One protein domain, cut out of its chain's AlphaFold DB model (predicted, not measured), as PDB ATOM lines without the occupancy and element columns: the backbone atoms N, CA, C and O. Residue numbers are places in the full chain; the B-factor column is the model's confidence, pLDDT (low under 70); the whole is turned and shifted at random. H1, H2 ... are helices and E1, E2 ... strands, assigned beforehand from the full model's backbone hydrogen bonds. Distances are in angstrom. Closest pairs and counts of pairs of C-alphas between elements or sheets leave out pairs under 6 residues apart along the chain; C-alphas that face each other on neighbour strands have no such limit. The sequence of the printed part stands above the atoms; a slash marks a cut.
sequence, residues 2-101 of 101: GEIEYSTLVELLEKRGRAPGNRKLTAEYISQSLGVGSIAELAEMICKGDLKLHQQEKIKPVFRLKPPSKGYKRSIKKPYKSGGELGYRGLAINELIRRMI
ATOM      1  N   GLY A   2     -35.929  23.929 -14.126       96.00
ATOM      2  CA  GLY A   2     -36.494  25.125 -14.770       96.00
ATOM      3  C   GLY A   2     -36.499  24.993 -16.295       96.00
ATOM      4  O   GLY A   2     -36.044  23.969 -16.809       96.00
ATOM      5  N   GLU A   3     -36.982  26.015 -16.994       95.31
ATOM      6  CA  GLU A   3     -37.111  26.068 -18.452       95.31
ATOM      7  C   GLU A   3     -35.790  26.456 -19.116       95.31
ATOM      8  O   GLU A   3     -35.180  27.479 -18.791       95.31
ATOM      9  N   ILE A   4     -35.356  25.638 -20.073       95.25
ATOM     10  CA  ILE A   4     -34.158  25.907 -20.863       95.25
ATOM     11  C   ILE A   4     -34.489  26.812 -22.054       95.25
ATOM     12  O   ILE A   4     -35.501  26.626 -22.724       95.25
ATOM     13  N   GLU A   5     -33.617  27.775 -22.327       95.19
ATOM     14  CA  GLU A   5     -33.677  28.600 -23.530       95.19
ATOM     15  C   GLU A   5     -32.937  27.929 -24.689       95.19
ATOM     16  O   GLU A   5     -31.917  27.264 -24.492       95.19
ATOM     17  N   TYR A   6     -33.400  28.186 -25.913       94.06
ATOM     18  CA  TYR A   6     -32.772  27.695 -27.143       94.06
ATOM     19  C   TYR A   6     -31.264  27.994 -27.189       94.06
ATOM     20  O   TYR A   6     -30.455  27.094 -27.404       94.06
ATOM     21  N   SER A   7     -30.875  29.238 -26.888       94.38
ATOM     22  CA  SER A   7     -29.469  29.670 -26.856       94.38
ATOM     23  C   SER A   7     -28.602  28.802 -25.931       94.38
ATOM     24  O   SER A   7     -27.522  28.356 -26.310       94.38
ATOM     25  N   THR A   8     -29.093  28.504 -24.725       95.44
ATOM     26  CA  THR A   8     -28.393  27.656 -23.754       95.44
ATOM     27  C   THR A   8     -28.370  26.192 -24.176       95.44
ATOM     28  O   THR A   8     -27.373  25.513 -23.927       95.44
ATOM     29  N   LEU A   9     -29.424  25.699 -24.827       94.69
ATOM     30  CA  LEU A   9     -29.465  24.334 -25.347       94.69
ATOM     31  C   LEU A   9     -28.439  24.117 -26.467       94.69
ATOM     32  O   LEU A   9     -27.758  23.091 -26.464       94.69
ATOM     33  N   VAL A  10     -28.281  25.081 -27.377       94.62
ATOM     34  CA  VAL A  10     -27.255  25.031 -28.432       94.62
ATOM     35  C   VAL A  10     -25.862  24.926 -27.810       94.62
ATOM     36  O   VAL A  10     -25.143  23.961 -28.071       94.62
ATOM     37  N   GLU A  11     -25.513  25.834 -26.891       95.00
ATOM     38  CA  GLU A  11     -24.218  25.789 -26.196       95.00
ATOM     39  C   GLU A  11     -23.995  24.471 -25.432       95.00
ATOM     40  O   GLU A  11     -22.878  23.936 -25.382       95.00
ATOM     41  N   LEU A  12     -25.056  23.935 -24.820       95.31
ATOM     42  CA  LEU A  12     -25.024  22.668 -24.098       95.31
ATOM     43  C   LEU A  12     -24.704  21.499 -25.035       95.31
ATOM     44  O   LEU A  12     -23.841  20.675 -24.711       95.31
ATOM     45  N   LEU A  13     -25.360  21.429 -26.192       92.88
ATOM     46  CA  LEU A  13     -25.132  20.385 -27.190       92.88
ATOM     47  C   LEU A  13     -23.714  20.465 -27.767       92.88
ATOM     48  O   LEU A  13     -23.030  19.444 -27.832       92.88
ATOM     49  N   GLU A  14     -23.221  21.662 -28.080       92.88
ATOM     50  CA  GLU A  14     -21.877  21.861 -28.637       92.88
ATOM     51  C   GLU A  14     -20.758  21.445 -27.674       92.88
ATOM     52  O   GLU A  14     -19.807  20.735 -28.033       92.88
ATOM     53  N   LYS A  15     -20.846  21.894 -26.418       93.56
ATOM     54  CA  LYS A  15     -19.767  21.706 -25.440       93.56
ATOM     55  C   LYS A  15     -19.875  20.351 -24.737       93.56
ATOM     56  O   LYS A  15     -18.859  19.683 -24.491       93.56
ATOM     57  N   ARG A  16     -21.097  19.907 -24.424       94.31
ATOM     58  CA  ARG A  16     -21.368  18.748 -23.554       94.31
ATOM     59  C   ARG A  16     -22.105  17.600 -24.242       94.31
ATOM     60  O   ARG A  16     -22.145  16.518 -23.658       94.31
ATOM     61  N   GLY A  17     -22.601  17.774 -25.468       93.12
ATOM     62  CA  GLY A  17     -23.207  16.701 -26.255       93.12
ATOM     63  C   GLY A  17     -22.217  15.575 -26.551       93.12
ATOM     64  O   GLY A  17     -21.054  15.807 -26.911       93.12
ATOM     65  N   ARG A  18     -22.658  14.329 -26.356       93.69
ATOM     66  CA  ARG A  18     -21.843  13.130 -26.582       93.69
ATOM     67  C   ARG A  18     -22.645  12.041 -27.283       93.69
ATOM     68  O   ARG A  18     -23.800  11.804 -26.945       93.69
ATOM     69  N   ALA A  19     -21.982  11.341 -28.189       91.88
ATOM     70  CA  ALA A  19     -22.469  10.135 -28.839       91.88
ATOM     71  C   ALA A  19     -22.061   8.869 -28.047       91.88
ATOM     72  O   ALA A  19     -21.237   8.945 -27.112       91.88
ATOM     73  N   PRO A  20     -22.609   7.685 -28.385       90.19
ATOM     74  CA  PRO A  20     -22.102   6.398 -27.914       90.19
ATOM     75  C   PRO A  20     -20.580   6.284 -28.059       90.19
ATOM     76  O   PRO A  20     -19.959   6.897 -28.925       90.19
ATOM     77  N   GLY A  21     -19.943   5.569 -27.131       90.44
ATOM     78  CA  GLY A  21     -18.476   5.536 -27.060       90.44
ATOM     79  C   GLY A  21     -17.833   6.851 -26.594       90.44
ATOM     80  O   GLY A  21     -16.627   7.014 -26.713       90.44
ATOM     81  N   ASN A  22     -18.618   7.786 -26.039       89.69
ATOM     82  CA  ASN A  22     -18.132   9.055 -25.481       89.69
ATOM     83  C   ASN A  22     -17.515  10.020 -26.514       89.69
ATOM     84  O   ASN A  22     -16.748  10.914 -26.156       89.69
ATOM     85  N   ARG A  23     -17.873   9.862 -27.789       90.00
ATOM     86  CA  ARG A  23     -17.411  10.739 -28.869       90.00
ATOM     87  C   ARG A  23     -18.099  12.102 -28.779       90.00
ATOM     88  O   ARG A  23     -19.231  12.197 -28.298       90.00
ATOM     89  N   LYS A  24     -17.410  13.168 -29.193       89.62
ATOM     90  CA  LYS A  24     -17.988  14.520 -29.236       89.62
ATOM     91  C   LYS A  24     -19.090  14.566 -30.295       89.62
ATOM     92  O   LYS A  24     -18.933  13.983 -31.360       89.62
ATOM     93  N   LEU A  25     -20.188  15.247 -29.984       89.25
ATOM     94  CA  LEU A  25     -21.242  15.508 -30.954       89.25
ATOM     95  C   LEU A  25     -20.763  16.624 -31.900       89.25
ATOM     96  O   LEU A  25     -20.667  17.779 -31.491       89.25
ATOM     97  N   THR A  26     -20.365  16.267 -33.119       87.88
ATOM     98  CA  THR A  26     -19.961  17.213 -34.173       87.88
ATOM     99  C   THR A  26     -21.075  17.359 -35.206       87.88
ATOM    100  O   THR A  26     -21.927  16.477 -35.319       87.88
ATOM    101  N   ALA A  27     -21.071  18.454 -35.973       85.62
ATOM    102  CA  ALA A  27     -22.033  18.659 -37.062       85.62
ATOM    103  C   ALA A  27     -21.995  17.498 -38.075       85.62
ATOM    104  O   ALA A  27     -23.033  16.955 -38.437       85.62
ATOM    105  N   GLU A  28     -20.794  17.030 -38.419       86.00
ATOM    106  CA  GLU A  28     -20.574  15.848 -39.263       86.00
ATOM    107  C   GLU A  28     -21.272  14.605 -38.694       86.00
ATOM    108  O   GLU A  28     -22.041  13.949 -39.392       86.00
ATOM    109  N   TYR A  29     -21.071  14.312 -37.403       87.50
ATOM    110  CA  TYR A  29     -21.693  13.154 -36.766       87.50
ATOM    111  C   TYR A  29     -23.218  13.248 -36.789       87.50
ATOM    112  O   TYR A  29     -23.885  12.252 -37.062       87.50
ATOM    113  N   ILE A  30     -23.767  14.432 -36.509       87.25
ATOM    114  CA  ILE A  30     -25.211  14.672 -36.496       87.25
ATOM    115  C   ILE A  30     -25.799  14.480 -37.896       87.25
ATOM    116  O   ILE A  30     -26.795  13.770 -38.029       87.25
ATOM    117  N   SER A  31     -25.154  15.023 -38.929       86.25
ATOM    118  CA  SER A  31     -25.613  14.883 -40.313       86.25
ATOM    119  C   SER A  31     -25.643  13.420 -40.766       86.25
ATOM    120  O   SER A  31     -26.658  12.951 -41.269       86.25
ATOM    121  N   GLN A  32     -24.587  12.652 -40.484       84.25
ATOM    122  CA  GLN A  32     -24.508  11.237 -40.858       84.25
ATOM    123  C   GLN A  32     -25.435  10.346 -40.024       84.25
ATOM    124  O   GLN A  32     -25.970   9.351 -40.509       84.25
ATOM    125  N   SER A  33     -25.600  10.665 -38.742       83.56
ATOM    126  CA  SER A  33     -26.314   9.804 -37.800       83.56
ATOM    127  C   SER A  33     -27.810  10.082 -37.779       83.56
ATOM    128  O   SER A  33     -28.605   9.145 -37.761       83.56
ATOM    129  N   LEU A  34     -28.200  11.348 -37.732       81.19
ATOM    130  CA  LEU A  34     -29.579  11.775 -37.495       81.19
ATOM    131  C   LEU A  34     -30.197  12.444 -38.723       81.19
ATOM    132  O   LEU A  34     -31.394  12.704 -38.705       81.19
ATOM    133  N   GLY A  35     -29.406  12.726 -39.764       81.06
ATOM    134  CA  GLY A  35     -29.880  13.447 -40.945       81.06
ATOM    135  C   GLY A  35     -30.195  14.919 -40.672       81.06
ATOM    136  O   GLY A  35     -30.953  15.517 -41.424       81.06
ATOM    137  N   VAL A  36     -29.647  15.497 -39.597       83.06
ATOM    138  CA  VAL A  36     -29.867  16.904 -39.224       83.06
ATOM    139  C   VAL A  36     -28.668  17.739 -39.677       83.06
ATOM    140  O   VAL A  36     -27.521  17.330 -39.487       83.06
ATOM    141  N   GLY A  37     -28.914  18.899 -40.290       78.25
ATOM    142  CA  GLY A  37     -27.884  19.709 -40.941       78.25
ATOM    143  C   GLY A  37     -26.978  20.456 -39.963       78.25
ATOM    144  O   GLY A  37     -25.815  20.720 -40.269       78.25
ATOM    145  N   SER A  38     -27.471  20.773 -38.761       88.31
ATOM    146  CA  SER A  38     -26.704  21.526 -37.764       88.31
ATOM    147  C   SER A  38     -27.085  21.218 -36.310       88.31
ATOM    148  O   SER A  38     -28.130  20.642 -36.007       88.31
ATOM    149  N   ILE A  39     -26.228  21.635 -35.370       88.62
ATOM    150  CA  ILE A  39     -26.526  21.557 -33.926       88.62
ATOM    151  C   ILE A  39     -27.696  22.485 -33.556       88.62
ATOM    152  O   ILE A  39     -28.482  22.157 -32.669       88.62
ATOM    153  N   ALA A  40     -27.821  23.614 -34.255       90.06
ATOM    154  CA  ALA A  40     -28.911  24.573 -34.107       90.06
ATOM    155  C   ALA A  40     -30.268  23.944 -34.461       90.06
ATOM    156  O   ALA A  40     -31.183  23.954 -33.641       90.06
ATOM    157  N   GLU A  41     -30.364  23.298 -35.626       90.50
ATOM    158  CA  GLU A  41     -31.570  22.566 -36.037       90.50
ATOM    159  C   GLU A  41     -31.921  21.450 -35.048       90.50
ATOM    160  O   GLU A  41     -33.075  21.300 -34.653       90.50
ATOM    161  N   LEU A  42     -30.915  20.705 -34.574       89.56
ATOM    162  CA  LEU A  42     -31.127  19.674 -33.560       89.56
ATOM    163  C   LEU A  42     -31.710  20.268 -32.268       89.56
ATOM    164  O   LEU A  42     -32.630  19.694 -31.685       89.56
ATOM    165  N   ALA A  43     -31.193  21.414 -31.815       91.75
ATOM    166  CA  ALA A  43     -31.713  22.115 -30.646       91.75
ATOM    167  C   ALA A  43     -33.163  22.575 -30.862       91.75
ATOM    168  O   ALA A  43     -33.985  22.447 -29.956       91.75
ATOM    169  N   GLU A  44     -33.497  23.056 -32.060       92.06
ATOM    170  CA  GLU A  44     -34.847  23.492 -32.406       92.06
ATOM    171  C   GLU A  44     -35.847  22.328 -32.376       92.06
ATOM    172  O   GLU A  44     -36.894  22.437 -31.734       92.06
ATOM    173  N   MET A  45     -35.499  21.185 -32.977       90.62
ATOM    174  CA  MET A  45     -36.319  19.966 -32.940       90.62
ATOM    175  C   MET A  45     -36.549  19.467 -31.506       90.62
ATOM    176  O   MET A  45     -37.639  19.004 -31.168       90.62
ATOM    177  N   ILE A  46     -35.537  19.574 -30.639       90.88
ATOM    178  CA  ILE A  46     -35.661  19.211 -29.220       90.88
ATOM    179  C   ILE A  46     -36.588  20.191 -28.489       90.88
ATOM    180  O   ILE A  46     -37.433  19.755 -27.709       90.88
ATOM    181  N   CYS A  47     -36.466  21.499 -28.744       89.56
ATOM    182  CA  CYS A  47     -37.340  22.518 -28.156       89.56
ATOM    183  C   CYS A  47     -38.803  22.362 -28.594       89.56
ATOM    184  O   CYS A  47     -39.698  22.559 -27.775       89.56
ATOM    185  N   LYS A  48     -39.046  21.986 -29.855       90.38
ATOM    186  CA  LYS A  48     -40.386  21.697 -30.393       90.38
ATOM    187  C   LYS A  48     -40.967  20.377 -29.880       90.38
ATOM    188  O   LYS A  48     -42.181  20.211 -29.858       90.38
ATOM    189  N   GLY A  49     -40.114  19.464 -29.411       87.19
ATOM    190  CA  GLY A  49     -40.507  18.146 -28.911       87.19
ATOM    191  C   GLY A  49     -40.565  17.056 -29.986       87.19
ATOM    192  O   GLY A  49     -40.909  15.917 -29.665       87.19
ATOM    193  N   ASP A  50     -40.176  17.382 -31.220       86.62
ATOM    194  CA  ASP A  50     -40.117  16.457 -32.357       86.62
ATOM    195  C   ASP A  50     -39.048  15.375 -32.145       86.62
ATOM    196  O   ASP A  50     -39.193  14.237 -32.592       86.62
ATOM    197  N   LEU A  51     -37.974  15.713 -31.418       86.38
ATOM    198  CA  LEU A  51     -36.876  14.801 -31.119       86.38
ATOM    199  C   LEU A  51     -36.687  14.611 -29.612       86.38
ATOM    200  O   LEU A  51     -36.333  15.528 -28.870       86.38
ATOM    201  N   LYS A  52     -36.845  13.364 -29.158       87.56
ATOM    202  CA  LYS A  52     -36.616  12.959 -27.768       87.56
ATOM    203  C   LYS A  52     -35.254  12.289 -27.616       87.56
ATOM    204  O   LYS A  52     -35.046  11.183 -28.102       87.56
ATOM    205  N   LEU A  53     -34.347  12.916 -26.865       86.75
ATOM    206  CA  LEU A  53     -32.966  12.437 -26.682       86.75
ATOM    207  C   LEU A  53     -32.856  10.990 -26.167       86.75
ATOM    208  O   LEU A  53     -31.942  10.278 -26.554       86.75
ATOM    209  N   HIS A  54     -33.773  10.544 -25.306       85.38
ATOM    210  CA  HIS A  54     -33.750   9.186 -24.744       85.38
ATOM    211  C   HIS A  54     -34.194   8.098 -25.727       85.38
ATOM    212  O   HIS A  54     -33.951   6.926 -25.470       85.38
ATOM    213  N   GLN A  55     -34.847   8.476 -26.828       86.31
ATOM    214  CA  GLN A  55     -35.274   7.551 -27.880       86.31
ATOM    215  C   GLN A  55     -34.222   7.422 -28.988       86.31
ATOM    216  O   GLN A  55     -34.367   6.600 -29.884       86.31
ATOM    217  N   GLN A  56     -33.170   8.241 -28.939       83.31
ATOM    218  CA  GLN A  56     -32.106   8.239 -29.931       83.31
ATOM    219  C   GLN A  56     -30.934   7.404 -29.429       83.31
ATOM    220  O   GLN A  56     -30.216   7.815 -28.525       83.31
ATOM    221  N   GLU A  57     -30.664   6.265 -30.066       85.12
ATOM    222  CA  GLU A  57     -29.487   5.451 -29.726       85.12
ATOM    223  C   GLU A  57     -28.169   6.169 -30.050       85.12
ATOM    224  O   GLU A  57     -27.134   5.916 -29.437       85.12
ATOM    225  N   LYS A  58     -28.207   7.104 -31.005       88.00
ATOM    226  CA  LYS A  58     -27.029   7.802 -31.534       88.00
ATOM    227  C   LYS A  58     -26.588   8.995 -30.673       88.00
ATOM    228  O   LYS A  58     -25.494   9.517 -30.867       88.00
ATOM    229  N   ILE A  59     -27.382   9.418 -29.685       90.25
ATOM    230  CA  ILE A  59     -27.025  10.504 -28.757       90.25
ATOM    231  C   ILE A  59     -27.205  10.025 -27.320       90.25
ATOM    232  O   ILE A  59     -28.189   9.387 -26.977       90.25
ATOM    233  N   LYS A  60     -26.269  10.374 -26.432       92.19
ATOM    234  CA  LYS A  60     -26.460  10.120 -25.002       92.19
ATOM    235  C   LYS A  60     -27.500  11.087 -24.420       92.19
ATOM    236  O   LYS A  60     -27.300  12.297 -24.528       92.19
ATOM    237  N   PRO A  61     -28.528  10.600 -23.701       92.19
ATOM    238  CA  PRO A  61     -29.571  11.462 -23.139       92.19
ATOM    239  C   PRO A  61     -29.116  12.292 -21.932       92.19
ATOM    240  O   PRO A  61     -29.819  13.208 -21.514       92.19
ATOM    241  N   VAL A  62     -27.956  11.976 -21.350       93.50
ATOM    242  CA  VAL A  62     -27.448  12.621 -20.133       93.50
ATOM    243  C   VAL A  62     -26.222  13.475 -20.442       93.50
ATOM    244  O   VAL A  62     -25.193  12.978 -20.909       93.50
ATOM    245  N   PHE A  63     -26.303  14.755 -20.080       94.88
ATOM    246  CA  PHE A  63     -25.188  15.693 -20.144       94.88
ATOM    247  C   PHE A  63     -24.386  15.660 -18.843       94.88
ATOM    248  O   PHE A  63     -24.892  15.971 -17.766       94.88
ATOM    249  N   ARG A  64     -23.100  15.312 -18.938       95.19
ATOM    250  CA  ARG A  64     -22.179  15.364 -17.794       95.19
ATOM    251  C   ARG A  64     -21.588  16.763 -17.679       95.19
ATOM    252  O   ARG A  64     -20.648  17.112 -18.397       95.19
ATOM    253  N   LEU A  65     -22.183  17.551 -16.795       96.38
ATOM    254  CA  LEU A  65     -21.773  18.919 -16.507       96.38
ATOM    255  C   LEU A  65     -20.631  18.968 -15.487       96.38
ATOM    256  O   LEU A  65     -20.440  18.039 -14.702       96.38
ATOM    257  N   LYS A  66     -19.878  20.069 -15.494       95.69
ATOM    258  CA  LYS A  66     -18.928  20.385 -14.423       95.69
ATOM    259  C   LYS A  66     -19.667  21.038 -13.244       95.69
ATOM    260  O   LYS A  66     -20.773  21.551 -13.425       95.69
ATOM    261  N   PRO A  67     -19.069  21.063 -12.040       96.31
ATOM    262  CA  PRO A  67     -19.544  21.929 -10.966       96.31
ATOM    263  C   PRO A  67     -19.654  23.391 -11.436       96.31
ATOM    264  O   PRO A  67     -18.878  23.806 -12.301       96.31
ATOM    265  N   PRO A  68     -20.585  24.191 -10.885       96.62
ATOM    266  CA  PRO A  68     -20.740  25.581 -11.292       96.62
ATOM    267  C   PRO A  68     -19.478  26.386 -10.978       96.62
ATOM    268  O   PRO A  68     -18.956  26.351  -9.862       96.62
ATOM    269  N   SER A  69     -19.013  27.161 -11.953       95.69
ATOM    270  CA  SER A  69     -17.883  28.077 -11.790       95.69
ATOM    271  C   SER A  69     -18.134  29.044 -10.632       95.69
ATOM    272  O   SER A  69     -19.176  29.701 -10.603       95.69
ATOM    273  N   LYS A  70     -17.184  29.156  -9.694       94.75
ATOM    274  CA  LYS A  70     -17.307  29.890  -8.412       94.75
ATOM    275  C   LYS A  70     -18.300  29.280  -7.400       94.75
ATOM    276  O   LYS A  70     -18.743  29.974  -6.492       94.75
ATOM    277  N   GLY A  71     -18.656  28.003  -7.549       94.50
ATOM    278  CA  GLY A  71     -19.527  27.279  -6.617       94.50
ATOM    279  C   GLY A  71     -21.001  27.687  -6.691       94.50
ATOM    280  O   GLY A  71     -21.415  28.486  -7.530       94.50
ATOM    281  N   TYR A  72     -21.839  27.121  -5.827       94.12
ATOM    282  CA  TYR A  72     -23.230  27.564  -5.710       94.12
ATOM    283  C   TYR A  72     -23.293  28.943  -5.045       94.12
ATOM    284  O   TYR A  72     -22.537  29.213  -4.117       94.12
ATOM    285  N   LYS A  73     -24.177  29.830  -5.526       91.19
ATOM    286  CA  LYS A  73     -24.264  31.206  -5.001       91.19
ATOM    287  C   LYS A  73     -24.976  31.253  -3.651       91.19
ATOM    288  O   LYS A  73     -24.762  32.179  -2.876       91.19
ATOM    289  N   ARG A  74     -25.861  30.290  -3.394       93.50
ATOM    290  CA  ARG A  74     -26.716  30.227  -2.209       93.50
ATOM    291  C   ARG A  74     -26.643  28.859  -1.533       93.50
ATOM    292  O   ARG A  74     -25.996  27.928  -2.011       93.50
ATOM    293  N   SER A  75     -27.332  28.729  -0.399       93.31
ATOM    294  CA  SER A  75     -27.392  27.473   0.350       93.31
ATOM    295  C   SER A  75     -28.073  26.362  -0.453       93.31
ATOM    296  O   SER A  75     -29.231  26.484  -0.857       93.31
ATOM    297  N   ILE A  76     -27.387  25.226  -0.585       93.88
ATOM    298  CA  ILE A  76     -27.942  23.988  -1.154       93.88
ATOM    299  C   ILE A  76     -28.937  23.285  -0.221       93.88
ATOM    300  O   ILE A  76     -29.513  22.279  -0.604       93.88
ATOM    301  N   LYS A  77     -29.139  23.796   1.001       95.25
ATOM    302  CA  LYS A  77     -30.080  23.240   1.987       95.25
ATOM    303  C   LYS A  77     -31.438  23.951   1.985       95.25
ATOM    304  O   LYS A  77     -32.315  23.572   2.750       95.25
ATOM    305  N   LYS A  78     -31.610  25.002   1.172       95.38
ATOM    306  CA  LYS A  78     -32.837  25.813   1.121       95.38
ATOM    307  C   LYS A  78     -33.474  25.794  -0.279       95.38
ATOM    308  O   LYS A  78     -32.746  25.702  -1.273       95.38
ATOM    309  N   PRO A  79     -34.810  25.925  -0.382       95.62
ATOM    310  CA  PRO A  79     -35.497  26.149  -1.655       95.62
ATOM    311  C   PRO A  79     -35.061  27.450  -2.340       95.62
ATOM    312  O   PRO A  79     -34.740  28.432  -1.671       95.62
ATOM    313  N   TYR A  80     -35.117  27.495  -3.672       94.12
ATOM    314  CA  TYR A  80     -34.719  28.656  -4.474       94.12
ATOM    315  C   TYR A  80     -35.511  29.922  -4.120       94.12
ATOM    316  O   TYR A  80     -34.916  30.985  -3.931       94.12
ATOM    317  N   LYS A  81     -36.833  29.785  -3.925       93.12
ATOM    318  CA  LYS A  81     -37.728  30.874  -3.486       93.12
ATOM    319  C   LYS A  81     -37.392  31.413  -2.088       93.12
ATOM    320  O   LYS A  81     -37.682  32.564  -1.801       93.12
ATOM    321  N   SER A  82     -36.738  30.614  -1.246       94.38
ATOM    322  CA  SER A  82     -36.300  30.991   0.106       94.38
ATOM    323  C   SER A  82     -34.815  31.373   0.150       94.38
ATOM    324  O   SER A  82     -34.152  31.201   1.175       94.38
ATOM    325  N   GLY A  83     -34.255  31.829  -0.976       92.69
ATOM    326  CA  GLY A  83     -32.853  32.236  -1.059       92.69
ATOM    327  C   GLY A  83     -31.861  31.071  -1.033       92.69
ATOM    328  O   GLY A  83     -30.722  31.255  -0.614       92.69
ATOM    329  N   GLY A  84     -32.267  29.879  -1.471       94.56
ATOM    330  CA  GLY A  84     -31.393  28.721  -1.663       94.56
ATOM    331  C   GLY A  84     -31.179  28.345  -3.131       94.56
ATOM    332  O   GLY A  84     -31.338  29.165  -4.034       94.56
ATOM    333  N   GLU A  85     -30.818  27.085  -3.361       95.12
ATOM    334  CA  GLU A  85     -30.523  26.511  -4.683       95.12
ATOM    335  C   GLU A  85     -31.481  25.348  -5.049       95.12
ATOM    336  O   GLU A  85     -31.503  24.892  -6.193       95.12
ATOM    337  N   LEU A  86     -32.297  24.842  -4.120       95.00
ATOM    338  CA  LEU A  86     -33.136  23.664  -4.376       95.00
ATOM    339  C   LEU A  86     -34.437  23.991  -5.124       95.00
ATOM    340  O   LEU A  86     -35.045  25.041  -4.929       95.00
ATOM    341  N   GLY A  87     -34.916  23.040  -5.925       95.38
ATOM    342  CA  GLY A  87     -36.241  23.097  -6.545       95.38
ATOM    343  C   GLY A  87     -36.312  23.901  -7.846       95.38
ATOM    344  O   GLY A  87     -35.352  23.948  -8.624       95.38
ATOM    345  N   TYR A  88     -37.495  24.455  -8.108       96.50
ATOM    346  CA  TYR A  88     -37.825  25.183  -9.332       96.50
ATOM    347  C   TYR A  88     -37.224  26.592  -9.340       96.50
ATOM    348  O   TYR A  88     -37.348  27.326  -8.357       96.50
ATOM    349  N   ARG A  89     -36.587  26.965 -10.453       94.94
ATOM    350  CA  ARG A  89     -35.894  28.251 -10.631       94.94
ATOM    351  C   ARG A  89     -36.390  29.072 -11.820       94.94
ATOM    352  O   ARG A  89     -35.894  30.177 -12.024       94.94
ATOM    353  N   GLY A  90     -37.318  28.541 -12.609       95.88
ATOM    354  CA  GLY A  90     -37.722  29.174 -13.857       95.88
ATOM    355  C   GLY A  90     -36.560  29.294 -14.856       95.88
ATOM    356  O   GLY A  90     -35.612  28.500 -14.839       95.88
ATOM    357  N   LEU A  91     -36.561  30.397 -15.607       96.06
ATOM    358  CA  LEU A  91     -35.514  30.787 -16.561       96.06
ATOM    359  C   LEU A  91     -34.116  30.975 -15.945       96.06
ATOM    360  O   LEU A  91     -33.113  30.909 -16.658       96.06
ATOM    361  N   ALA A  92     -34.001  31.145 -14.621       95.19
ATOM    362  CA  ALA A  92     -32.701  31.266 -13.953       95.19
ATOM    363  C   ALA A  92     -31.863  29.971 -14.016       95.19
ATOM    364  O   ALA A  92     -30.678  29.973 -13.670       95.19
ATOM    365  N   ILE A  93     -32.446  28.854 -14.469       96.19
ATOM    366  CA  ILE A  93     -31.697  27.625 -14.745       96.19
ATOM    367  C   ILE A  93     -30.626  27.831 -15.826       96.19
ATOM    368  O   ILE A  93     -29.550  27.242 -15.730       96.19
ATOM    369  N   ASN A  94     -30.875  28.710 -16.801       96.75
ATOM    370  CA  ASN A  94     -29.964  28.964 -17.915       96.75
ATOM    371  C   ASN A  94     -28.645  29.580 -17.435       96.75
ATOM    372  O   ASN A  94     -27.570  29.176 -17.874       96.75
ATOM    373  N   GLU A  95     -28.702  30.486 -16.455       95.50
ATOM    374  CA  GLU A  95     -27.504  31.050 -15.821       95.50
ATOM    375  C   GLU A  95     -26.671  29.965 -15.121       95.50
ATOM    376  O   GLU A  95     -25.444  29.939 -15.234       95.50
ATOM    377  N   LEU A  96     -27.328  29.040 -14.411       95.56
ATOM    378  CA  LEU A  96     -26.636  27.939 -13.745       95.56
ATOM    379  C   LEU A  96     -25.961  27.019 -14.767       95.56
ATOM    380  O   LEU A  96     -24.785  26.694 -14.606       95.56
ATOM    381  N   ILE A  97     -26.684  26.635 -15.819       96.44
ATOM    382  CA  ILE A  97     -26.175  25.765 -16.880       96.44
ATOM    383  C   ILE A  97     -24.954  26.402 -17.556       96.44
ATOM    384  O   ILE A  97     -23.914  25.752 -17.639       96.44
ATOM    385  N   ARG A  98     -25.016  27.687 -17.936       95.88
ATOM    386  CA  ARG A  98     -23.876  28.412 -18.535       95.88
ATOM    387  C   ARG A  98     -22.626  28.425 -17.641       95.88
ATOM    388  O   ARG A  98     -21.516  28.468 -18.151       95.88
ATOM    389  N   ARG A  99     -22.776  28.348 -16.312       96.00
ATOM    390  CA  ARG A  99     -21.643  28.257 -15.363       96.00
ATOM    391  C   ARG A  99     -21.081  26.843 -15.197       96.00
ATOM    392  O   ARG A  99     -19.986  26.706 -14.648       96.00
ATOM    393  N   MET A 100     -21.853  25.826 -15.572       96.06
ATOM    394  CA  MET A 100     -21.542  24.396 -15.435       96.06
ATOM    395  C   MET A 100     -21.080  23.748 -16.751       96.06
ATOM    396  O   MET A 100     -20.534  22.637 -16.750       96.06
ATOM    397  N   ILE A 101     -21.324  24.418 -17.877       93.19
ATOM    398  CA  ILE A 101     -20.833  24.045 -19.202       93.19
ATOM    399  C   ILE A 101     -19.392  24.514 -19.377       93.19
ATOM    400  O   ILE A 101     -18.602  23.666 -19.855       93.19
TER     401      ILE A 101
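AT A GLANCE: This is residues 2 to 101 of the 101 residues of the protein "50S ribosomal protein L30" of Fervidicoccus fontis (UniProt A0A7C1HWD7). An elongated row: a small parallel two-strand sheet, E1 and E2, at one end, then H4 and H1 side by side, H3 crossing H1, and H2 at the far end. Residues 49 to 74 run back from H3 to the sheet. The 100 printed residues, under half in named elements, follow the order H1 H2 H3 E1 E2 H4, mostly helix. The whole is only just compact, close to loose, radius of gyration of the C-alphas 15.1 A, spanning 46 by 26 by 21 A.

IN THESE COORDINATES: E1 is residues 75 to 79 and E2 84 to 86. H4, residues 90 to 100, is 16.9 A long and ends at C-alpha 100 (-21.542, 24.396, -15.435). H1, residues 6 to 16, is 14.9 A long from C-alpha 6 (-32.772, 27.695, -27.143). H3 is 39 to 48, 14.3 A, and H2 27 to 34.

HOW THE PARTS SIT: E1 and E2 are parallel neighbours; N 84 and O 79 are 2.9 A apart, within hydrogen-bond range. E1 and H4 are apart. H4 and H1 touch at C-alphas Asn 94 and Thr 8, the closest, 6.2 A, at a shallow tilt of 26 degrees, the same way. H1 and H3 touch, closest C-alphas Val 10 and Ala 43, 5.8 A, at a steep tilt of 53 degrees, opposite ways. H2 is close to H3 but not clearly touching, closest C-alphas Ala 27 and Ile 39, 6.2 A. Every O i to N i+4 pair is within hydrogen-bond range in H1, H2 and H3, but 4 of 7 in H4.

THE WHOLE: The C-alphas farthest apart, Gln 32 and Ser 82, are 47.0 A apart. The printed part has no cut; the link from H3 to E1 is long. No printed residue is under 70 in pLDDT.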